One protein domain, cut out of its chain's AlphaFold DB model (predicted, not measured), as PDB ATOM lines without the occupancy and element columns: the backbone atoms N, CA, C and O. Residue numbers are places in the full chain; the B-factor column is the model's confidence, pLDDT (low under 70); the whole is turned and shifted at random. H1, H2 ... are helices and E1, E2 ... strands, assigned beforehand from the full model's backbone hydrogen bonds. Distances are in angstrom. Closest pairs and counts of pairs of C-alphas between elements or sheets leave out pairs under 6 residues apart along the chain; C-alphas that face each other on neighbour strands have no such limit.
ATOM      1  N   THR A  32     -28.541  -3.504 -42.482       95.06
ATOM      2  CA  THR A  32     -27.758  -2.608 -41.626       95.06
ATOM      3  C   THR A  32     -26.889  -3.460 -40.732       95.06
ATOM      4  O   THR A  32     -27.380  -4.387 -40.094       95.06
ATOM      5  N   VAL A  33     -25.598  -3.168 -40.724       95.00
ATOM      6  CA  VAL A  33     -24.597  -3.961 -40.024       95.00
ATOM      7  C   VAL A  33     -23.689  -3.010 -39.256       95.00
ATOM      8  O   VAL A  33     -23.394  -1.904 -39.709       95.00
ATOM      9  N   GLN A  34     -23.272  -3.425 -38.068       95.44
ATOM     10  CA  GLN A  34     -22.395  -2.651 -37.204       95.44
ATOM     11  C   GLN A  34     -21.008  -3.288 -37.193       95.44
ATOM     12  O   GLN A  34     -20.872  -4.441 -36.802       95.44
ATOM     13  N   ALA A  35     -19.991  -2.531 -37.595       93.94
ATOM     14  CA  ALA A  35     -18.602  -2.898 -37.371       93.94
ATOM     15  C   ALA A  35     -18.136  -2.305 -36.046       93.94
ATOM     16  O   ALA A  35     -18.112  -1.083 -35.884       93.94
ATOM     17  N   THR A  36     -17.801  -3.166 -35.095       93.31
ATOM     18  CA  THR A  36     -17.376  -2.785 -33.743       93.31
ATOM     19  C   THR A  36     -15.872  -2.559 -33.646       93.31
ATOM     20  O   THR A  36     -15.444  -1.742 -32.832       93.31
ATOM     21  N   GLY A  37     -15.090  -3.205 -34.515       90.94
ATOM     22  CA  GLY A  37     -13.631  -3.217 -34.454       90.94
ATOM     23  C   GLY A  37     -12.955  -3.354 -35.820       90.94
ATOM     24  O   GLY A  37     -13.589  -3.230 -36.874       90.94
ATOM     25  N   PHE A  38     -11.638  -3.569 -35.788       89.44
ATOM     26  CA  PHE A  38     -10.791  -3.688 -36.981       89.44
ATOM     27  C   PHE A  38     -10.443  -5.134 -37.337       89.44
ATOM     28  O   PHE A  38     -10.173  -5.412 -38.514       89.44
ATOM     29  N   ASP A  39     -10.531  -6.038 -36.364       86.25
ATOM     30  CA  ASP A  39     -10.359  -7.474 -36.542       86.25
ATOM     31  C   ASP A  39     -11.377  -8.052 -37.522       86.25
ATOM     32  O   ASP A  39     -12.520  -7.598 -37.607       86.25
ATOM     33  N   ALA A  40     -10.969  -9.085 -38.261       79.12
ATOM     34  CA  ALA A  40     -11.803  -9.735 -39.269       79.12
ATOM     35  C   ALA A  40     -13.245 -10.031 -38.795       79.12
ATOM     36  O   ALA A  40     -14.169  -9.572 -39.462       79.12
ATOM     37  N   PRO A  41     -13.497 -10.689 -37.642       82.81
ATOM     38  CA  PRO A  41     -14.862 -11.022 -37.229       82.81
ATOM     39  C   PRO A  41     -15.760  -9.818 -36.917       82.81
ATOM     40  O   PRO A  41     -16.979 -10.004 -36.884       82.81
ATOM     41  N   GLU A  42     -15.177  -8.639 -36.692       84.00
ATOM     42  CA  GLU A  42     -15.829  -7.404 -36.236       84.00
ATOM     43  C   GLU A  42     -15.780  -6.273 -37.269       84.00
ATOM     44  O   GLU A  42     -16.302  -5.177 -37.039       84.00
ATOM     45  N   ASN A  43     -15.150  -6.534 -38.410       88.31
ATOM     46  CA  ASN A  43     -14.917  -5.576 -39.470       88.31
ATOM     47  C   ASN A  43     -15.541  -6.080 -40.772       88.31
ATOM     48  O   ASN A  43     -15.713  -7.274 -40.997       88.31
ATOM     49  N   PHE A  44     -15.887  -5.162 -41.665       82.75
ATOM     50  CA  PHE A  44     -16.512  -5.524 -42.922       82.75
ATOM     51  C   PHE A  44     -15.569  -6.224 -43.902       82.75
ATOM     52  O   PHE A  44     -16.052  -7.081 -44.629       82.75
ATOM     53  N   LYS A  45     -14.271  -5.872 -43.903       86.25
ATOM     54  CA  LYS A  45     -13.203  -6.396 -44.787       86.25
ATOM     55  C   LYS A  45     -13.746  -6.839 -46.165       86.25
ATOM     56  O   LYS A  45     -13.908  -8.024 -46.436       86.25
ATOM     57  N   PHE A  46     -14.045  -5.865 -47.021       89.06
ATOM     58  CA  PHE A  46     -14.495  -6.080 -48.398       89.06
ATOM     59  C   PHE A  46     -13.775  -5.137 -49.361       89.06
ATOM     60  O   PHE A  46     -13.294  -4.077 -48.950       89.06
ATOM     61  N   THR A  47     -13.751  -5.503 -50.639       89.31
ATOM     62  CA  THR A  47     -13.415  -4.598 -51.743       89.31
ATOM     63  C   THR A  47     -14.704  -4.156 -52.429       89.31
ATOM     64  O   THR A  47     -15.720  -4.859 -52.411       89.31
ATOM     65  N   TYR A  48     -14.703  -2.944 -52.969       88.38
ATOM     66  CA  TYR A  48     -15.838  -2.419 -53.711       88.38
ATOM     67  C   TYR A  48     -15.363  -1.655 -54.934       88.38
ATOM     68  O   TYR A  48     -14.296  -1.042 -54.925       88.38
ATOM     69  N   ASP A  49     -16.197  -1.673 -55.965       88.75
ATOM     70  CA  ASP A  49     -16.031  -0.845 -57.143       88.75
ATOM     71  C   ASP A  49     -16.211   0.629 -56.763       88.75
ATOM     72  O   ASP A  49     -17.261   1.027 -56.247       88.75
ATOM     73  N   ALA A  50     -15.177   1.435 -57.004       78.44
ATOM     74  CA  ALA A  50     -15.169   2.847 -56.642       78.44
ATOM     75  C   ALA A  50     -16.178   3.669 -57.460       78.44
ATOM     76  O   ALA A  50     -16.641   4.688 -56.967       78.44
ATOM     77  N   GLY A  51     -16.570   3.231 -58.663       83.12
ATOM     78  CA  GLY A  51     -17.555   3.945 -59.485       83.12
ATOM     79  C   GLY A  51     -19.001   3.735 -59.024       83.12
ATOM     80  O   GLY A  51     -19.811   4.659 -59.025       83.12
ATOM     81  N   ALA A  52     -19.348   2.518 -58.607       84.31
ATOM     82  CA  ALA A  52     -20.710   2.126 -58.257       84.31
ATOM     83  C   ALA A  52     -20.947   1.997 -56.743       84.31
ATOM     84  O   ALA A  52     -22.097   1.863 -56.310       84.31
ATOM     85  N   GLY A  53     -19.890   1.988 -55.925       86.12
ATOM     86  CA  GLY A  53     -19.959   1.704 -54.488       86.12
ATOM     87  C   GLY A  53     -20.450   0.284 -54.183       86.12
ATOM     88  O   GLY A  53     -21.037   0.047 -53.122       86.12
ATOM     89  N   ARG A  54     -20.293  -0.638 -55.145       92.94
ATOM     90  CA  ARG A  54     -20.784  -2.020 -55.083       92.94
ATOM     91  C   ARG A  54     -19.684  -2.946 -54.588       92.94
ATOM     92  O   ARG A  54     -18.587  -2.923 -55.123       92.94
ATOM     93  N   ILE A  55     -20.006  -3.799 -53.625       93.12
ATOM     94  CA  ILE A  55     -19.081  -4.793 -53.084       93.12
ATOM     95  C   ILE A  55     -18.775  -5.852 -54.149       93.12
ATOM     96  O   ILE A  55     -19.690  -6.507 -54.659       93.12
ATOM     97  N   THR A  56     -17.492  -6.011 -54.464       93.50
ATOM     98  CA  THR A  56     -16.970  -6.936 -55.480       93.50
ATOM     99  C   THR A  56     -16.361  -8.182 -54.858       93.50
ATOM    100  O   THR A  56     -16.510  -9.261 -55.419       93.50
ATOM    101  N   GLU A  57     -15.735  -8.061 -53.687       93.12
ATOM    102  CA  GLU A  57     -15.136  -9.191 -52.975       93.12
ATOM    103  C   GLU A  57     -15.325  -9.038 -51.467       93.12
ATOM    104  O   GLU A  57     -15.397  -7.928 -50.934       93.12
ATOM    105  N   VAL A  58     -15.383 -10.166 -50.761       93.62
ATOM    106  CA  VAL A  58     -15.519 -10.225 -49.301       93.62
ATOM    107  C   VAL A  58     -14.398 -11.082 -48.724       93.62
ATOM    108  O   VAL A  58     -14.074 -12.131 -49.276       93.62
ATOM    109  N   ALA A  59     -13.788 -10.638 -47.627       90.38
ATOM    110  CA  ALA A  59     -12.764 -11.419 -46.948       90.38
ATOM    111  C   ALA A  59     -13.400 -12.509 -46.064       90.38
ATOM    112  O   ALA A  59     -14.402 -12.233 -45.387       90.38
ATOM    113  N   PRO A  60     -12.802 -13.711 -46.004       90.56
ATOM    114  CA  PRO A  60     -13.317 -14.807 -45.194       90.56
ATOM    115  C   PRO A  60     -13.286 -14.468 -43.700       90.56
ATOM    116  O   PRO A  60     -12.344 -13.856 -43.194       90.56
ATOM    117  N   GLY A  61     -14.342 -14.851 -42.983       89.81
ATOM    118  CA  GLY A  61     -14.544 -14.556 -41.563       89.81
ATOM    119  C   GLY A  61     -14.993 -13.119 -41.265       89.81
ATOM    120  O   GLY A  61     -15.304 -12.817 -40.109       89.81
ATOM    121  N   GLY A  62     -15.062 -12.257 -42.285       91.31
ATOM    122  CA  GLY A  62     -15.495 -10.862 -42.206       91.31
ATOM    123  C   GLY A  62     -16.993 -10.678 -41.959       91.31
ATOM    124  O   GLY A  62     -17.806 -11.549 -42.276       91.31
ATOM    125  N   LEU A  63     -17.403  -9.500 -41.478       91.50
ATOM    126  CA  LEU A  63     -18.827  -9.143 -41.403       91.50
ATOM    127  C   LEU A  63     -19.488  -9.138 -42.789       91.50
ATOM    128  O   LEU A  63     -20.656  -9.504 -42.898       91.50
ATOM    129  N   ALA A  64     -18.777  -8.765 -43.858       92.38
ATOM    130  CA  ALA A  64     -19.372  -8.780 -45.193       92.38
ATOM    131  C   ALA A  64     -19.715 -10.191 -45.685       92.38
ATOM    132  O   ALA A  64     -20.770 -10.373 -46.292       92.38
ATOM    133  N   GLU A  65     -18.879 -11.185 -45.378       93.12
ATOM    134  CA  GLU A  65     -19.168 -12.591 -45.670       93.12
ATOM    135  C   GLU A  65     -20.318 -13.103 -44.795       93.12
ATOM    136  O   GLU A  65     -21.321 -13.586 -45.323       93.12
ATOM    137  N   LYS A  66     -20.239 -12.904 -43.469       92.06
ATOM    138  CA  LYS A  66     -21.276 -13.341 -42.512       92.06
ATOM    139  C   LYS A  66     -22.666 -12.808 -42.854       92.06
ATOM    140  O   LYS A  66     -23.663 -13.494 -42.650       92.06
ATOM    141  N   HIS A  67     -22.737 -11.582 -43.369       92.19
ATOM    142  CA  HIS A  67     -23.992 -10.949 -43.761       92.19
ATOM    143  C   HIS A  67     -24.336 -11.118 -45.245       92.19
ATOM    144  O   HIS A  67     -25.342 -10.552 -45.681       92.19
ATOM    145  N   ALA A  68     -23.559 -11.888 -46.017       92.62
ATOM    146  CA  ALA A  68     -23.734 -12.096 -47.455       92.62
ATOM    147  C   ALA A  68     -23.956 -10.766 -48.202       92.62
ATOM    148  O   ALA A  68     -25.021 -10.529 -48.784       92.62
ATOM    149  N   LEU A  69     -22.981  -9.859 -48.088       92.56
ATOM    150  CA  LEU A  69     -23.022  -8.508 -48.665       92.56
ATOM    151  C   LEU A  69     -22.424  -8.425 -50.077       92.56
ATOM    152  O   LEU A  69     -22.328  -7.333 -50.632       92.56
ATOM    153  N   LEU A  70     -22.029  -9.547 -50.679       92.88
ATOM    154  CA  LEU A  70     -21.538  -9.561 -52.055       92.88
ATOM    155  C   LEU A  70     -22.581  -8.943 -53.008       92.88
ATOM    156  O   LEU A  70     -23.773  -9.227 -52.896       92.88
ATOM    157  N   HIS A  71     -22.136  -8.071 -53.917       92.19
ATOM    158  CA  HIS A  71     -22.962  -7.277 -54.840       92.19
ATOM    159  C   HIS A  71     -23.897  -6.236 -54.207       92.19
ATOM    160  O   HIS A  71     -24.561  -5.499 -54.943       92.19
ATOM    161  N   PHE A  72     -23.944  -6.107 -52.879       94.00
ATOM    162  CA  PHE A  72     -24.655  -4.997 -52.249       94.00
ATOM    163  C   PHE A  72     -23.908  -3.684 -52.487       94.00
ATOM    164  O   PHE A  72     -22.689  -3.650 -52.660       94.00
ATOM    165  N   ARG A  73     -24.654  -2.579 -52.466       94.44
ATOM    166  CA  ARG A  73     -24.098  -1.227 -52.540       94.44
ATOM    167  C   ARG A  73     -24.143  -0.570 -51.171       94.44
ATOM    168  O   ARG A  73     -25.156  -0.661 -50.476       94.44
ATOM    169  N   VAL A  74     -23.076   0.128 -50.795       94.44
ATOM    170  CA  VAL A  74     -23.080   0.947 -49.578       94.44
ATOM    171  C   VAL A  74     -24.023   2.136 -49.784       94.44
ATOM    172  O   VAL A  74     -23.850   2.920 -50.714       94.44
ATOM    173  N   ARG A  75     -25.045   2.263 -48.932       94.88
ATOM    174  CA  ARG A  75     -26.071   3.312 -49.028       94.88
ATOM    175  C   ARG A  75     -25.780   4.473 -48.089       94.88
ATOM    176  O   ARG A  75     -25.859   5.633 -48.487       94.88
ATOM    177  N   SER A  76     -25.497   4.164 -46.832       96.75
ATOM    178  CA  SER A  76     -25.252   5.155 -45.790       96.75
ATOM    179  C   SER A  76     -24.397   4.572 -44.681       96.75
ATOM    180  O   SER A  76     -24.280   3.356 -44.537       96.75
ATOM    181  N   PHE A  77     -23.798   5.447 -43.885       97.06
ATOM    182  CA  PHE A  77     -23.104   5.069 -42.665       97.06
ATOM    183  C   PHE A  77     -23.404   6.059 -41.544       97.06
ATOM    184  O   PHE A  77     -23.850   7.184 -41.775       97.06
ATOM    185  N   LYS A  78     -23.172   5.629 -40.308       97.75
ATOM    186  CA  LYS A  78     -23.455   6.393 -39.101       97.75
ATOM    187  C   LYS A  78     -22.355   6.189 -38.075       97.75
ATOM    188  O   LYS A  78     -22.063   5.058 -37.677       97.75
ATOM    189  N   LEU A  79     -21.797   7.308 -37.624       97.44
ATOM    190  CA  LEU A  79     -20.824   7.353 -36.542       97.44
ATOM    191  C   LEU A  79     -21.519   7.329 -35.166       97.44
ATOM    192  O   LEU A  79     -22.683   7.738 -35.042       97.44
ATOM    193  N   PRO A  80     -20.810   6.902 -34.109       96.94
ATOM    194  CA  PRO A  80     -21.251   7.049 -32.726       96.94
ATOM    195  C   PRO A  80     -21.616   8.494 -32.371       96.94
ATOM    196  O   PRO A  80     -21.193   9.450 -33.018       96.94
ATOM    197  N   ARG A  81     -22.399   8.670 -31.300       97.44
ATOM    198  CA  ARG A  81     -22.797  10.004 -30.807       97.44
ATOM    199  C   ARG A  81     -21.659  10.765 -30.119       97.44
ATOM    200  O   ARG A  81     -21.798  11.957 -29.876       97.44
ATOM    201  N   GLN A  82     -20.574  10.080 -29.771       97.06
ATOM    202  CA  GLN A  82     -19.452  10.632 -29.021       97.06
ATOM    203  C   GLN A  82     -18.151  10.331 -29.756       97.06
ATOM    204  O   GLN A  82     -17.916   9.186 -30.136       97.06
ATOM    205  N   VAL A  83     -17.293  11.342 -29.907       95.94
ATOM    206  CA  VAL A  83     -15.986  11.182 -30.562       95.94
ATOM    207  C   VAL A  83     -15.057  10.256 -29.775       95.94
ATOM    208  O   VAL A  83     -14.342   9.468 -30.374       95.94
ATOM    209  N   ALA A  84     -15.157  10.259 -28.440       95.25
ATOM    210  CA  ALA A  84     -14.376   9.388 -27.557       95.25
ATOM    211  C   ALA A  84     -14.655   7.887 -27.766       95.25
ATOM    212  O   ALA A  84     -13.848   7.047 -27.380       95.25
ATOM    213  N   ALA A  85     -15.795   7.542 -28.374       94.94
ATOM    214  CA  ALA A  85     -16.112   6.165 -28.732       94.94
ATOM    215  C   ALA A  85     -15.464   5.735 -30.059       94.94
ATOM    216  O   ALA A  85     -15.457   4.542 -30.352       94.94
ATOM    217  N   ILE A  86     -14.957   6.678 -30.860       95.69
ATOM    218  CA  ILE A  86     -14.377   6.429 -32.180       95.69
ATOM    219  C   ILE A  86     -12.875   6.180 -32.036       95.69
ATOM    220  O   ILE A  86     -12.157   6.907 -31.352       95.69
ATOM    221  N   LYS A  87     -12.405   5.145 -32.717       95.69
ATOM    222  CA  LYS A  87     -11.026   4.684 -32.760       95.69
ATOM    223  C   LYS A  87     -10.607   4.474 -34.207       95.69
ATOM    224  O   LYS A  87     -11.432   4.129 -35.060       95.69
ATOM    225  N   THR A  88      -9.325   4.673 -34.449       94.94
ATOM    226  CA  THR A  88      -8.616   4.197 -35.631       94.94
ATOM    227  C   THR A  88      -8.035   2.814 -35.353       94.94
ATOM    228  O   THR A  88      -8.217   2.265 -34.264       94.94
ATOM    229  N   GLU A  89      -7.357   2.228 -36.339       91.12
ATOM    230  CA  GLU A  89      -6.731   0.909 -36.199       91.12
ATOM    231  C   GLU A  89      -5.702   0.856 -35.059       91.12
ATOM    232  O   GLU A  89      -5.538  -0.186 -34.430       91.12
ATOM    233  N   VAL A  90      -5.046   1.983 -34.762       89.94
ATOM    234  CA  VAL A  90      -3.946   2.051 -33.792       89.94
ATOM    235  C   VAL A  90      -4.367   2.747 -32.497       89.94
ATOM    236  O   VAL A  90      -3.961   2.333 -31.413       89.94
ATOM    237  N   GLU A  91      -5.189   3.796 -32.578       92.00
ATOM    238  CA  GLU A  91      -5.400   4.707 -31.453       92.00
ATOM    239  C   GLU A  91      -6.793   5.363 -31.448       92.00
ATOM    240  O   GLU A  91      -7.515   5.341 -32.446       92.00
ATOM    241  N   PRO A  92      -7.248   5.918 -30.311       94.81
ATOM    242  CA  PRO A  92      -8.466   6.723 -30.271       94.81
ATOM    243  C   PRO A  92      -8.411   7.887 -31.269       94.81
ATOM    244  O   PRO A  92      -7.342   8.431 -31.539       94.81
ATOM    245  N   LEU A  93      -9.563   8.300 -31.803       96.00
ATOM    246  CA  LEU A  93      -9.604   9.390 -32.778       96.00
ATOM    247  C   LEU A  93      -9.195  10.727 -32.127       96.00
ATOM    248  O   LEU A  93      -9.985  11.348 -31.414       96.00
ATOM    249  N   ALA A  94      -7.962  11.164 -32.391       95.62
ATOM    250  CA  ALA A  94      -7.373  12.390 -31.858       95.62
ATOM    251  C   ALA A  94      -7.675  13.628 -32.724       95.62
ATOM    252  O   ALA A  94      -7.951  13.509 -33.916       95.62
ATOM    253  N   GLU A  95      -7.564  14.827 -32.135       95.25
ATOM    254  CA  GLU A  95      -7.814  16.113 -32.821       95.25
ATOM    255  C   GLU A  95      -6.858  16.386 -33.990       95.25
ATOM    256  O   GLU A  95      -7.208  17.108 -34.919       95.25
ATOM    257  N   SER A  96      -5.666  15.789 -33.953       94.94
ATOM    258  CA  SER A  96      -4.651  15.876 -35.005       94.94
ATOM    259  C   SER A  96      -4.979  15.049 -36.249       94.94
ATOM    260  O   SER A  96      -4.316  15.208 -37.271       94.94
ATOM    261  N   HIS A  97      -5.966  14.152 -36.186       95.69
ATOM    262  CA  HIS A  97      -6.294  13.273 -37.299       95.69
ATOM    263  C   HIS A  97      -7.121  14.004 -38.363       95.69
ATOM    264  O   HIS A  97      -8.123  14.643 -38.047       95.69
ATOM    265  N   ASP A  98      -6.803  13.795 -39.645       95.62
ATOM    266  CA  ASP A  98      -7.500  14.427 -40.783       95.62
ATOM    267  C   ASP A  98      -9.034  14.260 -40.768       95.62
ATOM    268  O   ASP A  98      -9.778  15.136 -41.205       95.62
ATOM    269  N   LEU A  99      -9.531  13.123 -40.262       96.25
ATOM    270  CA  LEU A  99     -10.957  12.804 -40.203       96.25
ATOM    271  C   LEU A  99     -11.648  13.355 -38.954       96.25
ATOM    272  O   LEU A  99     -12.873  13.298 -38.873       96.25
ATOM    273  N   PHE A 100     -10.907  13.883 -37.979       97.06
ATOM    274  CA  PHE A 100     -11.475  14.424 -36.750       97.06
ATOM    275  C   PHE A 100     -12.536  15.513 -36.987       97.06
ATOM    276  O   PHE A 100     -13.645  15.360 -36.464       97.06
ATOM    277  N   PRO A 101     -12.288  16.579 -37.785       97.50
ATOM    278  CA  PRO A 101     -13.304  17.605 -38.029       97.50
ATOM    279  C   PRO A 101     -14.550  17.027 -38.709       97.50
ATOM    280  O   PRO A 101     -15.676  17.347 -38.317       97.50
ATOM    281  N   PHE A 102     -14.359  16.119 -39.670       97.38
ATOM    282  CA  PHE A 102     -15.452  15.434 -40.354       97.38
ATOM    283  C   PHE A 102     -16.279  14.576 -39.387       97.38
ATOM    284  O   PHE A 102     -17.507  14.683 -39.357       97.38
ATOM    285  N   ALA A 103     -15.626  13.760 -38.558       96.88
ATOM    286  CA  ALA A 103     -16.289  12.899 -37.590       96.88
ATOM    287  C   ALA A 103     -17.055  13.720 -36.546       96.88
ATOM    288  O   ALA A 103     -18.231  13.452 -36.297       96.88
ATOM    289  N   LYS A 104     -16.428  14.769 -35.996       97.62
ATOM    290  CA  LYS A 104     -17.022  15.671 -34.999       97.62
ATOM    291  C   LYS A 104     -18.281  16.366 -35.521       97.62
ATOM    292  O   LYS A 104     -19.269  16.454 -34.795       97.62
ATOM    293  N   ALA A 105     -18.289  16.807 -36.780       97.50
ATOM    294  CA  ALA A 105     -19.452  17.449 -37.400       97.50
ATOM    295  C   ALA A 105     -20.641  16.490 -37.630       97.50
ATOM    296  O   ALA A 105     -21.795  16.930 -37.740       97.50
ATOM    297  N   ASN A 106     -20.375  15.181 -37.686       97.75
ATOM    298  CA  ASN A 106     -21.322  14.159 -38.130       97.75
ATOM    299  C   ASN A 106     -21.647  13.078 -37.085       97.75
ATOM    300  O   ASN A 106     -22.271  12.065 -37.410       97.75
ATOM    301  N   LEU A 107     -21.286  13.300 -35.819       97.44
ATOM    302  CA  LEU A 107     -21.589  12.381 -34.720       97.44
ATOM    303  C   LEU A 107     -23.088  12.066 -34.639       97.44
ATOM    304  O   LEU A 107     -23.936  12.959 -34.617       97.44
ATOM    305  N   GLY A 108     -23.424  10.777 -34.579       96.25
ATOM    306  CA  GLY A 108     -24.799  10.297 -34.446       96.25
ATOM    307  C   GLY A 108     -25.718  10.559 -35.646       96.25
ATOM    308  O   GLY A 108     -26.894  10.189 -35.566       96.25
ATOM    309  N   LYS A 109     -25.217  11.153 -36.736       97.25
ATOM    310  CA  LYS A 109     -25.976  11.407 -37.967       97.25
ATOM    311  C   LYS A 109     -25.796  10.254 -38.947       97.25
ATOM    312  O   LYS A 109     -24.717   9.676 -39.048       97.25
ATOM    313  N   GLU A 110     -26.865   9.917 -39.658       96.94
ATOM    314  CA  GLU A 110     -26.779   9.018 -40.806       96.94
ATOM    315  C   GLU A 110     -26.398   9.833 -42.043       96.94
ATOM    316  O   GLU A 110     -27.096  10.778 -42.415       96.94
ATOM    317  N   LEU A 111     -25.279   9.473 -42.664       97.50
ATOM    318  CA  LEU A 111     -24.759  10.114 -43.861       97.50
ATOM    319  C   LEU A 111     -24.942   9.197 -45.058       97.50
ATOM    320  O   LEU A 111     -24.592   8.018 -45.000       97.50
ATOM    321  N   ARG A 112     -25.462   9.739 -46.162       97.12
ATOM    322  CA  ARG A 112     -25.481   9.016 -47.437       97.12
ATOM    323  C   ARG A 112     -24.053   8.811 -47.915       97.12
ATOM    324  O   ARG A 112     -23.278   9.761 -47.949       97.12
ATOM    325  N   PHE A 113     -23.736   7.575 -48.276       95.38
ATOM    326  CA  PHE A 113     -22.434   7.239 -48.820       95.38
ATOM    327  C   PHE A 113     -22.306   7.792 -50.239       95.38
ATOM    328  O   PHE A 113     -23.266   7.790 -51.009       95.38
ATOM    329  N   ASP A 114     -21.115   8.283 -50.545       94.81
ATOM    330  CA  ASP A 114     -20.792   8.993 -51.774       94.81
ATOM    331  C   ASP A 114     -19.359   8.607 -52.123       94.81
ATOM    332  O   ASP A 114     -18.466   8.754 -51.285       94.81
ATOM    333  N   THR A 115     -19.175   8.023 -53.299       92.94
ATOM    334  CA  THR A 115     -17.894   7.482 -53.750       92.94
ATOM    335  C   THR A 115     -16.921   8.570 -54.182       92.94
ATOM    336  O   THR A 115     -15.715   8.346 -54.129       92.94
ATOM    337  N   ASP A 116     -17.424   9.755 -54.529       94.06
ATOM    338  CA  ASP A 116     -16.605  10.894 -54.954       94.06
ATOM    339  C   ASP A 116     -16.019  11.666 -53.759       94.06
ATOM    340  O   ASP A 116     -15.145  12.521 -53.913       94.06
ATOM    341  N   LYS A 117     -16.475  11.356 -52.537       94.56
ATOM    342  CA  LYS A 117     -16.016  11.997 -51.300       94.56
ATOM    343  C   LYS A 117     -14.982  11.144 -50.592       94.56
ATOM    344  O   LYS A 117     -15.303  10.129 -49.968       94.56
ATOM    345  N   TRP A 118     -13.733  11.597 -50.621       93.81
ATOM    346  CA  TRP A 118     -12.621  10.899 -49.980       93.81
ATOM    347  C   TRP A 118     -12.848  10.683 -48.471       93.81
ATOM    348  O   TRP A 118     -12.460   9.637 -47.947       93.81
ATOM    349  N   GLU A 119     -13.542  11.594 -47.779       96.19
ATOM    350  CA  GLU A 119     -13.873  11.464 -46.355       96.19
ATOM    351  C   GLU A 119     -14.770  10.251 -46.093       96.19
ATOM    352  O   GLU A 119     -14.615   9.567 -45.080       96.19
ATOM    353  N   HIS A 120     -15.696   9.950 -47.009       95.56
ATOM    354  CA  HIS A 120     -16.584   8.794 -46.899       95.56
ATOM    355  C   HIS A 120     -15.802   7.491 -47.096       95.56
ATOM    356  O   HIS A 120     -15.968   6.545 -46.317       95.56
ATOM    357  N   LEU A 121     -14.915   7.462 -48.096       92.94
ATOM    358  CA  LEU A 121     -14.045   6.318 -48.378       92.94
ATOM    359  C   LEU A 121     -13.130   6.016 -47.183       92.94
ATOM    360  O   LEU A 121     -13.071   4.872 -46.726       92.94
ATOM    361  N   ARG A 122     -12.452   7.041 -46.645       94.19
ATOM    362  CA  ARG A 122     -11.571   6.898 -45.476       94.19
ATOM    363  C   ARG A 122     -12.359   6.538 -44.220       94.19
ATOM    364  O   ARG A 122     -11.953   5.629 -43.508       94.19
ATOM    365  N   THR A 123     -13.538   7.123 -43.987       94.94
ATOM    366  CA  THR A 123     -14.385   6.776 -42.825       94.94
ATOM    367  C   THR A 123     -14.738   5.286 -42.782       94.94
ATOM    368  O   THR A 123     -14.604   4.654 -41.733       94.94
ATOM    369  N   LEU A 124     -15.137   4.686 -43.911       93.19
ATOM    370  CA  LEU A 124     -15.443   3.250 -43.958       93.19
ATOM    371  C   LEU A 124     -14.223   2.370 -43.687       93.19
ATOM    372  O   LEU A 124     -14.387   1.259 -43.181       93.19
ATOM    373  N   ARG A 125     -13.016   2.837 -44.009       92.00
ATOM    374  CA  ARG A 125     -11.775   2.071 -43.852       92.00
ATOM    375  C   ARG A 125     -11.153   2.239 -42.469       92.00
ATOM    376  O   ARG A 125     -10.737   1.249 -41.880       92.00
ATOM    377  N   GLU A 126     -11.129   3.465 -41.962       94.56
ATOM    378  CA  GLU A 126     -10.250   3.877 -40.865       94.56
ATOM    379  C   GLU A 126     -10.977   4.119 -39.547       94.56
ATOM    380  O   GLU A 126     -10.313   4.146 -38.522       94.56
ATOM    381  N   LEU A 127     -12.307   4.284 -39.525       95.75
ATOM    382  CA  LEU A 127     -13.025   4.622 -38.290       95.75
ATOM    383  C   LEU A 127     -13.907   3.484 -37.794       95.75
ATOM    384  O   LEU A 127     -14.752   2.963 -38.525       95.75
ATOM    385  N   ARG A 128     -13.776   3.140 -36.515       95.56
ATOM    386  CA  ARG A 128     -14.652   2.192 -35.815       95.56
ATOM    387  C   ARG A 128     -15.019   2.729 -34.430       95.56
ATOM    388  O   ARG A 128     -14.261   3.512 -33.876       95.56
ATOM    389  N   PRO A 129     -16.154   2.330 -33.842       95.81
ATOM    390  CA  PRO A 129     -17.209   1.528 -34.439       95.81
ATOM    391  C   PRO A 129     -18.014   2.339 -35.462       95.81
ATOM    392  O   PRO A 129     -18.071   3.567 -35.405       95.81
ATOM    393  N   LEU A 130     -18.641   1.646 -36.408       95.50
ATOM    394  CA  LEU A 130     -19.390   2.254 -37.503       95.50
ATOM    395  C   LEU A 130     -20.613   1.407 -37.854       95.50
ATOM    396  O   LEU A 130     -20.503   0.197 -38.045       95.50
ATOM    397  N   THR A 131     -21.776   2.037 -37.987       96.62
ATOM    398  CA  THR A 131     -22.970   1.375 -38.525       96.62
ATOM    399  C   THR A 131     -23.087   1.697 -40.005       96.62
ATOM    400  O   THR A 131     -23.053   2.866 -40.373       96.62
ATOM    401  N   VAL A 132     -23.233   0.684 -40.852       96.38
ATOM    402  CA  VAL A 132     -23.318   0.839 -42.307       96.38
ATOM    403  C   VAL A 132     -24.591   0.176 -42.807       96.38
ATOM    404  O   VAL A 132     -24.899  -0.962 -42.446       96.38
ATOM    405  N   SER A 133     -25.328   0.894 -43.646       95.94
ATOM    406  CA  SER A 133     -26.511   0.393 -44.329       95.94
ATOM    407  C   SER A 133     -26.199   0.145 -45.797       95.94
ATOM    408  O   SER A 133     -25.596   0.967 -46.487       95.94
ATOM    409  N   PHE A 134     -26.667  -0.990 -46.286       95.50
ATOM    410  CA  PHE A 134     -26.423  -1.510 -47.615       95.50
ATOM    411  C   PHE A 134     -27.749  -1.642 -48.352       95.50
ATOM    412  O   PHE A 134     -28.735  -2.119 -47.785       95.50
ATOM    413  N   SER A 135     -27.783  -1.234 -49.614       94.19
ATOM    414  CA  SER A 135     -28.901  -1.497 -50.514       94.19
ATOM    415  C   SER A 135     -28.639  -2.764 -51.326       94.19
ATOM    416  O   SER A 135     -27.491  -2.992 -51.727       94.19
ATOM    417  N   PRO A 136     -29.683  -3.564 -51.596       91.81
ATOM    418  CA  PRO A 136     -29.561  -4.736 -52.454       91.81
ATOM    419  C   PRO A 136     -29.076  -4.335 -53.855       91.81
ATOM    420  O   PRO A 136     -29.294  -3.187 -54.272       91.81
TER     421      PRO A 136
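What this domain is: This is residues 32 to 136 of the 176 residues of the protein "Hypothetical protein" of Alexandrium monilatum (UniProt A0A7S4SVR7). What does one see first? A twisted wall of four strands, E1, E6, E4 and E5, has helix H3 next to it; the hairpin E2 and E3 gathers with H1 towards one end of the longest axis, H2 and the loop of residues 79 to 99 towards the other. What is printed? The 105 residues hold, in order, E1 E2 E3 H1 E4 H2 E5 H3 E6, class mixed, with under half of the residues in named elements; the larger sheet is antiparallel. The whole is compact, with a radius of gyration of the C-alphas of 12.9 A and spans of 35 by 27 by 19 A.

How they stand to each other: How are the strands paired? In the sheet E1, residues 32 to 35, E6, 130 to 135, E4, 73 to 78, and E5, 110 to 112, N 33 and O 132 are 2.9 A apart, N 75 and O 133 2.8 A, and N 77 and O 111 2.9 A, within hydrogen-bond range. In the hairpin E2, 46 to 49, and E3, 54 to 58, N 49 and O 54 are 2.8 A apart; the closest C-alphas of E3 and E4 are those of Arg 54 and Arg 73, 4.3 A. Where are the helices? H3, 118 to 126, only grazes the sheet, with residues 120 to 124; E5, H3 and E6 form a split strand-helix-strand unit, two strands running the same way with E4 between them, its crossover right-handed. H1, 63 to 66, only just on the sheet with 5 pairs of C-alphas within 10 A, only grazes it; H2, 100 to 105, is not on it, and is close to but not clearly touching H3, Phe 102 to Glu 119 being their closest C-alphas at 7.4 A. How are the helix backbones? In H2 and H3 every O i to N i+4 pair is within hydrogen-bond range; H1 is too short for one, and its 1 O i to N i+3 pair is within range.

Where its parts are: Where does the first strand begin? C-alpha 32 of E1 is at (-27.758, -2.608, -41.626). Which elements are longest? E6 measures 16.5 A and ends at C-alpha 135, (-28.901, -1.497, -50.514); E4 measures 15.5 A and H3 11.7 A.

The domain as a whole: How far does it reach? The two C-alphas farthest apart, those of Ser 96 and Pro 136, are 36.7 A apart. Is it continuous and confident? The printed part has no cut, E4 to H2 is the long link, and no printed residue is under 70 in pLDDT.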